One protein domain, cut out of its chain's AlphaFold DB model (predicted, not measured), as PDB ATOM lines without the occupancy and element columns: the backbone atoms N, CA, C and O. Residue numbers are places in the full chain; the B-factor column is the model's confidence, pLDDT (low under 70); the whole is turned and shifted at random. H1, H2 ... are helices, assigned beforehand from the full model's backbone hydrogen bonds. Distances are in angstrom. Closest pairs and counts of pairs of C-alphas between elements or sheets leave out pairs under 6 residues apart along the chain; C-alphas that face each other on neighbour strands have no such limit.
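Overview. This is residues 55 to 115 of the 406 residues of an uncharacterized protein of Calocera cornea HHB12733 (UniProt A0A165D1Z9). A short helical hairpin, H1 and H2 side by side, makes one side of this small domain, and H3 and H4 make a corner across from it, near the hairpin but with few close C-alphas. The 61 printed residues have four named helices, in the order H1, H2, H3, H4, and no named strand, and the class is all helix. The whole is compact, with a radius of gyration of the C-alphas of 10.7 A and spans of 27 by 22 by 16 A.

Along the chain. Residues 55 to 63 come before the first named helix. H1, residues 64 to 75, begins with C-alpha 64 at (-14.501, -28.618, 21.703) and is 16.8 A long from first to last C-alpha. H2, residues 81 to 89, is 12.0 A long. H3, residues 93 to 102, is 14.2 A long. H4, residues 107 to 113, is 10.0 A long and ends with C-alpha 113 at (-25.244, -46.003, 5.609).

Arrangement. H1 and H2 are a hairpin and touch, H1 with residues 69 to 73 alone; the closest C-alphas, of Tyr 69 and Ala 87, are 5.1 A apart. They run opposite ways at a shallow tilt of 13 degrees. H3 is close to but not clearly touching H2, with the C-alphas of Leu 88 and Tyr 96 closest at 6.8 A. H3 and H4 are close but not clearly touching, about perpendicular at 81 degrees, with the C-alphas of Leu 100 and Ala 107 closest at 6.9 A. H1 and H4 are apart. In H1, H2, H3 and H4 every O i to N i+4 pair is within hydrogen-bond range.

Size, cuts and confidence. The C-alphas of Ser 59 and Tyr 79, the two farthest apart, are 28.2 A from each other. The printed part has no cut, and the links H1 to H2, H2 to H3 and H3 to H4 are tight. The mean pLDDT of the printed part is 76.5; residues 55 to 56, 78 to 81 and 107 to 115 are under 70.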
ATOM      1  N   GLN A  55      -7.233 -32.471   8.219       55.41
ATOM      2  CA  GLN A  55      -6.579 -31.180   8.457       55.41
ATOM      3  C   GLN A  55      -7.256 -30.023   7.709       55.41
ATOM      4  O   GLN A  55      -7.276 -28.905   8.224       55.41
ATOM      5  N   SER A  56      -7.887 -30.293   6.564       64.56
ATOM      6  CA  SER A  56      -8.565 -29.295   5.721       64.56
ATOM      7  C   SER A  56      -9.807 -28.671   6.373       64.56
ATOM      8  O   SER A  56     -10.251 -27.604   5.957       64.56
ATOM      9  N   CYS A  57     -10.356 -29.312   7.411       78.44
ATOM     10  CA  CYS A  57     -11.600 -28.909   8.073       78.44
ATOM     11  C   CYS A  57     -11.408 -28.314   9.474       78.44
ATOM     12  O   CYS A  57     -12.385 -28.038  10.169       78.44
ATOM     13  N   THR A  58     -10.166 -28.053   9.895       72.75
ATOM     14  CA  THR A  58      -9.847 -27.551  11.248       72.75
ATOM     15  C   THR A  58     -10.554 -26.245  11.610       72.75
ATOM     16  O   THR A  58     -10.950 -26.072  12.760       72.75
ATOM     17  N   SER A  59     -10.777 -25.341  10.651       79.38
ATOM     18  CA  SER A  59     -11.495 -24.085  10.907       79.38
ATOM     19  C   SER A  59     -13.006 -24.269  11.089       79.38
ATOM     20  O   SER A  59     -13.659 -23.400  11.654       79.38
ATOM     21  N   GLN A  60     -13.565 -25.371  10.580       83.00
ATOM     22  CA  GLN A  60     -14.999 -25.687  10.613       83.00
ATOM     23  C   GLN A  60     -15.331 -26.679  11.741       83.00
ATOM     24  O   GLN A  60     -16.466 -26.721  12.200       83.00
ATOM     25  N   CYS A  61     -14.322 -27.409  12.228       83.25
ATOM     26  CA  CYS A  61     -14.362 -28.337  13.360       83.25
ATOM     27  C   CYS A  61     -13.659 -27.766  14.606       83.25
ATOM     28  O   CYS A  61     -12.979 -28.485  15.335       83.25
ATOM     29  N   SER A  62     -13.763 -26.455  14.830       81.06
ATOM     30  CA  SER A  62     -13.025 -25.756  15.890       81.06
ATOM     31  C   SER A  62     -13.693 -25.827  17.267       81.06
ATOM     32  O   SER A  62     -13.129 -25.334  18.244       81.06
ATOM     33  N   SER A  63     -14.907 -26.380  17.365       86.56
ATOM     34  CA  SER A  63     -15.582 -26.529  18.656       86.56
ATOM     35  C   SER A  63     -14.976 -27.682  19.466       86.56
ATOM     36  O   SER A  63     -14.507 -28.676  18.912       86.56
ATOM     37  N   ILE A  64     -14.998 -27.566  20.798       84.00
ATOM     38  CA  ILE A  64     -14.501 -28.618  21.703       84.00
ATOM     39  C   ILE A  64     -15.268 -29.931  21.473       84.00
ATOM     40  O   ILE A  64     -14.661 -30.998  21.471       84.00
ATOM     41  N   SER A  65     -16.576 -29.846  21.215       85.31
ATOM     42  CA  SER A  65     -17.416 -30.986  20.837       85.31
ATOM     43  C   SER A  65     -16.965 -31.615  19.520       85.31
ATOM     44  O   SER A  65     -16.788 -32.827  19.465       85.31
ATOM     45  N   ASP A  66     -16.693 -30.817  18.482       86.06
ATOM     46  CA  ASP A  66     -16.244 -31.352  17.190       86.06
ATOM     47  C   ASP A  66     -14.910 -32.081  17.324       86.06
ATOM     48  O   ASP A  66     -14.758 -33.186  16.816       86.06
ATOM     49  N   ALA A  67     -13.960 -31.517  18.073       81.38
ATOM     50  CA  ALA A  67     -12.676 -32.162  18.325       81.38
ATOM     51  C   ALA A  67     -12.836 -33.516  19.040       81.38
ATOM     52  O   ALA A  67     -12.161 -34.483  18.682       81.38
ATOM     53  N   GLN A  68     -13.748 -33.608  20.013       86.50
ATOM     54  CA  GLN A  68     -14.043 -34.859  20.716       86.50
ATOM     55  C   GLN A  68     -14.665 -35.909  19.793       86.50
ATOM     56  O   GLN A  68     -14.242 -37.064  19.823       86.50
ATOM     57  N   TYR A  69     -15.624 -35.532  18.945       84.38
ATOM     58  CA  TYR A  69     -16.286 -36.479  18.046       84.38
ATOM     59  C   TYR A  69     -15.433 -36.856  16.834       84.38
ATOM     60  O   TYR A  69     -15.483 -38.002  16.399       84.38
ATOM     61  N   VAL A  70     -14.574 -35.960  16.342       82.69
ATOM     62  CA  VAL A  70     -13.545 -36.313  15.352       82.69
ATOM     63  C   VAL A  70     -12.574 -37.334  15.950       82.69
ATOM     64  O   VAL A  70     -12.244 -38.319  15.295       82.69
ATOM     65  N   GLN A  71     -12.156 -37.164  17.209       80.56
ATOM     66  CA  GLN A  71     -11.329 -38.164  17.890       80.56
ATOM     67  C   GLN A  71     -12.079 -39.481  18.128       80.56
ATOM     68  O   GLN A  71     -11.512 -40.549  17.891       80.56
ATOM     69  N   ALA A  72     -13.351 -39.429  18.533       80.12
ATOM     70  CA  ALA A  72     -14.192 -40.616  18.685       80.12
ATOM     71  C   ALA A  72     -14.310 -41.388  17.363       80.12
ATOM     72  O   ALA A  72     -14.054 -42.587  17.346       80.12
ATOM     73  N   TYR A  73     -14.569 -40.683  16.256       80.38
ATOM     74  CA  TYR A  73     -14.593 -41.251  14.909       80.38
ATOM     75  C   TYR A  73     -13.257 -41.900  14.551       80.38
ATOM     76  O   TYR A  73     -13.238 -43.015  14.040       80.38
ATOM     77  N   THR A  74     -12.126 -41.247  14.858       80.06
ATOM     78  CA  THR A  74     -10.834 -41.891  14.615       80.06
ATOM     79  C   THR A  74     -10.734 -43.195  15.395       80.06
ATOM     80  O   THR A  74     -10.365 -44.190  14.801       80.06
ATOM     81  N   ASN A  75     -11.129 -43.249  16.667       82.44
ATOM     82  CA  ASN A  75     -11.030 -44.459  17.488       82.44
ATOM     83  C   ASN A  75     -11.948 -45.616  17.051       82.44
ATOM     84  O   ASN A  75     -11.756 -46.731  17.537       82.44
ATOM     85  N   CYS A  76     -12.891 -45.381  16.140       77.00
ATOM     86  CA  CYS A  76     -13.701 -46.436  15.555       77.00
ATOM     87  C   CYS A  76     -12.861 -47.372  14.684       77.00
ATOM     88  O   CYS A  76     -11.927 -46.960  13.988       77.00
ATOM     89  N   GLN A  77     -13.206 -48.657  14.723       71.94
ATOM     90  CA  GLN A  77     -12.669 -49.618  13.768       71.94
ATOM     91  C   GLN A  77     -13.260 -49.338  12.388       71.94
ATOM     92  O   GLN A  77     -14.401 -48.896  12.273       71.94
ATOM     93  N   TYR A  78     -12.498 -49.628  11.336       56.06
ATOM     94  CA  TYR A  78     -12.917 -49.362   9.958       56.06
ATOM     95  C   TYR A  78     -14.256 -50.045   9.586       56.06
ATOM     96  O   TYR A  78     -15.053 -49.490   8.834       56.06
ATOM     97  N   TYR A  79     -14.534 -51.213  10.163       50.28
ATOM     98  CA  TYR A  79     -15.770 -51.977   9.961       50.28
ATOM     99  C   TYR A  79     -16.897 -51.621  10.948       50.28
ATOM    100  O   TYR A  79     -18.017 -52.111  10.804       50.28
ATOM    101  N   ASP A  80     -16.636 -50.781  11.951       59.31
ATOM    102  CA  ASP A  80     -17.622 -50.391  12.958       59.31
ATOM    103  C   ASP A  80     -18.411 -49.164  12.474       59.31
ATOM    104  O   ASP A  80     -18.101 -48.000  12.767       59.31
ATOM    105  N   VAL A  81     -19.421 -49.452  11.648       66.94
ATOM    106  CA  VAL A  81     -20.299 -48.447  11.041       66.94
ATOM    107  C   VAL A  81     -21.095 -47.707  12.117       66.94
ATOM    108  O   VAL A  81     -21.262 -46.497  12.010       66.94
ATOM    109  N   GLU A  82     -21.530 -48.375  13.187       70.75
ATOM    110  CA  GLU A  82     -22.297 -47.741  14.266       70.75
ATOM    111  C   GLU A  82     -21.444 -46.742  15.061       70.75
ATOM    112  O   GLU A  82     -21.863 -45.597  15.278       70.75
ATOM    113  N   CYS A  83     -20.210 -47.113  15.414       76.38
ATOM    114  CA  CYS A  83     -19.250 -46.199  16.029       76.38
ATOM    115  C   CYS A  83     -18.977 -44.997  15.116       76.38
ATOM    116  O   CYS A  83     -19.087 -43.842  15.537       76.38
ATOM    117  N   SER A  84     -18.693 -45.258  13.838       80.12
ATOM    118  CA  SER A  84     -18.375 -44.211  12.863       80.12
ATOM    119  C   SER A  84     -19.539 -43.228  12.700       80.12
ATOM    120  O   SER A  84     -19.367 -42.010  12.738       80.12
ATOM    121  N   CYS A  85     -20.752 -43.752  12.588       80.75
ATOM    122  CA  CYS A  85     -21.962 -42.977  12.363       80.75
ATOM    123  C   CYS A  85     -22.452 -42.231  13.608       80.75
ATOM    124  O   CYS A  85     -22.942 -41.106  13.489       80.75
ATOM    125  N   SER A  86     -22.302 -42.812  14.800       80.94
ATOM    126  CA  SER A  86     -22.634 -42.142  16.063       80.94
ATOM    127  C   SER A  86     -21.700 -40.963  16.346       80.94
ATOM    128  O   SER A  86     -22.167 -39.909  16.783       80.94
ATOM    129  N   ALA A  87     -20.409 -41.094  16.026       82.19
ATOM    130  CA  ALA A  87     -19.448 -40.003  16.119       82.19
ATOM    131  C   ALA A  87     -19.758 -38.885  15.106       82.19
ATOM    132  O   ALA A  87     -19.813 -37.712  15.473       82.19
ATOM    133  N   LEU A  88     -20.048 -39.235  13.847       83.06
ATOM    134  CA  LEU A  88     -20.333 -38.257  12.790       83.06
ATOM    135  C   LEU A  88     -21.619 -37.457  13.016       83.06
ATOM    136  O   LEU A  88     -21.653 -36.265  12.718       83.06
ATOM    137  N   ARG A  89     -22.670 -38.078  13.566       82.12
ATOM    138  CA  ARG A  89     -23.953 -37.404  13.842       82.12
ATOM    139  C   ARG A  89     -23.873 -36.346  14.945       82.12
ATOM    140  O   ARG A  89     -24.772 -35.516  15.028       82.12
ATOM    141  N   GLN A  90     -22.842 -36.382  15.788       83.69
ATOM    142  CA  GLN A  90     -22.673 -35.424  16.885       83.69
ATOM    143  C   GLN A  90     -21.775 -34.232  16.535       83.69
ATOM    144  O   GLN A  90     -21.614 -33.319  17.346       83.69
ATOM    145  N   LEU A  91     -21.232 -34.206  15.318       86.31
ATOM    146  CA  LEU A  91     -20.524 -33.046  14.799       86.31
ATOM    147  C   LEU A  91     -21.481 -31.884  14.528       86.31
ATOM    148  O   LEU A  91     -22.645 -32.059  14.160       86.31
ATOM    149  N   SER A  92     -20.957 -30.671  14.649       90.75
ATOM    150  CA  SER A  92     -21.624 -29.462  14.190       90.75
ATOM    151  C   SER A  92     -21.905 -29.546  12.689       90.75
ATOM    152  O   SER A  92     -21.149 -30.144  11.922       90.75
ATOM    153  N   SER A  93     -22.991 -28.914  12.235       84.62
ATOM    154  CA  SER A  93     -23.398 -28.946  10.823       84.62
ATOM    155  C   SER A  93     -22.305 -28.441   9.872       84.62
ATOM    156  O   SER A  93     -22.162 -28.968   8.768       84.62
ATOM    157  N   GLY A  94     -21.502 -27.463  10.309       87.31
ATOM    158  CA  GLY A  94     -20.346 -26.957   9.564       87.31
ATOM    159  C   GLY A  94     -19.223 -27.989   9.455       87.31
ATOM    160  O   GLY A  94     -18.785 -28.299   8.348       87.31
ATOM    161  N   CYS A  95     -18.806 -28.575  10.580       87.38
ATOM    162  CA  CYS A  95     -17.767 -29.605  10.604       87.38
ATOM    163  C   CYS A  95     -18.171 -30.855   9.806       87.38
ATOM    164  O   CYS A  95     -17.408 -31.346   8.974       87.38
ATOM    165  N   TYR A  96     -19.405 -31.318  10.003       84.81
ATOM    166  CA  TYR A  96     -19.991 -32.454   9.298       84.81
ATOM    167  C   TYR A  96     -19.981 -32.260   7.774       84.81
ATOM    168  O   TYR A  96     -19.528 -33.132   7.035       84.81
ATOM    169  N   THR A  97     -20.424 -31.092   7.295       84.38
ATOM    170  CA  THR A  97     -20.460 -30.788   5.854       84.38
ATOM    171  C   THR A  97     -19.054 -30.710   5.263       84.38
ATOM    172  O   THR A  97     -18.823 -31.194   4.153       84.38
ATOM    173  N   CYS A  98     -18.102 -30.145   6.010       85.25
ATOM    174  CA  CYS A  98     -16.706 -30.086   5.596       85.25
ATOM    175  C   CYS A  98     -16.114 -31.477   5.389       85.25
ATOM    176  O   CYS A  98     -15.550 -31.759   4.332       85.25
ATOM    177  N   LEU A  99     -16.275 -32.350   6.390       84.19
ATOM    178  CA  LEU A  99     -15.714 -33.697   6.369       84.19
ATOM    179  C   LEU A  99     -16.320 -34.530   5.241       84.19
ATOM    180  O   LEU A  99     -15.580 -35.125   4.464       84.19
ATOM    181  N   LEU A 100     -17.641 -34.477   5.064       81.00
ATOM    182  CA  LEU A 100     -18.316 -35.116   3.934       81.00
ATOM    183  C   LEU A 100     -17.758 -34.663   2.584       81.00
ATOM    184  O   LEU A 100     -17.439 -35.492   1.734       81.00
ATOM    185  N   THR A 101     -17.599 -33.351   2.410       82.75
ATOM    186  CA  THR A 101     -17.066 -32.777   1.171       82.75
ATOM    187  C   THR A 101     -15.615 -33.203   0.949       82.75
ATOM    188  O   THR A 101     -15.245 -33.531  -0.174       82.75
ATOM    189  N   SER A 102     -14.811 -33.258   2.017       79.69
ATOM    190  CA  SER A 102     -13.420 -33.723   1.953       79.69
ATOM    191  C   SER A 102     -13.308 -35.199   1.567       79.69
ATOM    192  O   SER A 102     -12.381 -35.575   0.863       79.69
ATOM    193  N   TRP A 103     -14.291 -36.016   1.949       77.50
ATOM    194  CA  TRP A 103     -14.365 -37.436   1.601       77.50
ATOM    195  C   TRP A 103     -15.065 -37.708   0.267       77.50
ATOM    196  O   TRP A 103     -15.220 -38.864  -0.118       77.50
ATOM    197  N   GLY A 104     -15.536 -36.670  -0.433       71.56
ATOM    198  CA  GLY A 104     -16.339 -36.833  -1.647       71.56
ATOM    199  C   GLY A 104     -17.684 -37.535  -1.406       71.56
ATOM    200  O   GLY A 104     -18.280 -38.064  -2.342       71.56
ATOM    201  N   LEU A 105     -18.168 -37.555  -0.163       72.12
ATOM    202  CA  LEU A 105     -19.409 -38.211   0.241       72.12
ATOM    203  C   LEU A 105     -20.562 -37.203   0.270       72.12
ATOM    204  O   LEU A 105     -20.413 -36.057   0.689       72.12
ATOM    205  N   THR A 106     -21.757 -37.642  -0.127       76.00
ATOM    206  CA  THR A 106     -22.973 -36.837   0.038       76.00
ATOM    207  C   THR A 106     -23.630 -37.134   1.384       76.00
ATOM    208  O   THR A 106     -23.602 -38.264   1.875       76.00
ATOM    209  N   ALA A 107     -24.297 -36.132   1.965       67.06
ATOM    210  CA  ALA A 107     -25.071 -36.316   3.193       67.06
ATOM    211  C   ALA A 107     -26.164 -37.391   3.041       67.06
ATOM    212  O   ALA A 107     -26.492 -38.064   4.013       67.06
ATOM    213  N   GLN A 108     -26.692 -37.583   1.826       59.47
ATOM    214  CA  GLN A 108     -27.671 -38.630   1.537       59.47
ATOM    215  C   GLN A 108     -27.054 -40.027   1.614       59.47
ATOM    216  O   GLN A 108     -27.604 -40.890   2.293       59.47
ATOM    217  N   LEU A 109     -25.889 -40.234   0.998       60.06
ATOM    218  CA  LEU A 109     -25.201 -41.524   1.029       60.06
ATOM    219  C   LEU A 109     -24.771 -41.894   2.456       60.06
ATOM    220  O   LEU A 109     -24.961 -43.031   2.887       60.06
ATOM    221  N   LEU A 110     -24.276 -40.914   3.223       68.31
ATOM    222  CA  LEU A 110     -23.958 -41.135   4.631       68.31
ATOM    223  C   LEU A 110     -25.228 -41.395   5.448       68.31
ATOM    224  O   LEU A 110     -25.226 -42.300   6.266       68.31
ATOM    225  N   SER A 111     -26.340 -40.694   5.203       63.31
ATOM    226  CA  SER A 111     -27.607 -40.964   5.904       63.31
ATOM    227  C   SER A 111     -28.179 -42.354   5.615       63.31
ATOM    228  O   SER A 111     -28.774 -42.950   6.503       63.31
ATOM    229  N   GLN A 112     -27.954 -42.902   4.417       61.81
ATOM    230  CA  GLN A 112     -28.352 -44.269   4.075       61.81
ATOM    231  C   GLN A 112     -27.497 -45.317   4.800       61.81
ATOM    232  O   GLN A 112     -28.031 -46.313   5.269       61.81
ATOM    233  N   ARG A 113     -26.185 -45.081   4.935       63.28
ATOM    234  CA  ARG A 113     -25.244 -46.003   5.609       63.28
ATOM    235  C   ARG A 113     -25.243 -45.870   7.132       63.28
ATOM    236  O   ARG A 113     -25.016 -46.847   7.830       63.28
ATOM    237  N   CYS A 114     -25.490 -44.663   7.630       66.44
ATOM    238  CA  CYS A 114     -25.533 -44.317   9.048       66.44
ATOM    239  C   CYS A 114     -26.932 -44.330   9.638       66.44
ATOM    240  O   CYS A 114     -27.104 -43.946  10.802       66.44
ATOM    241  N   SER A 115     -27.946 -44.696   8.860       58.38
ATOM    242  CA  SER A 115     -29.198 -45.118   9.457       58.38
ATOM    243  C   SER A 115     -28.923 -46.418  10.208       58.38
ATOM    244  O   SER A 115     -28.434 -47.362   9.586       58.38
TER     245      SER A 115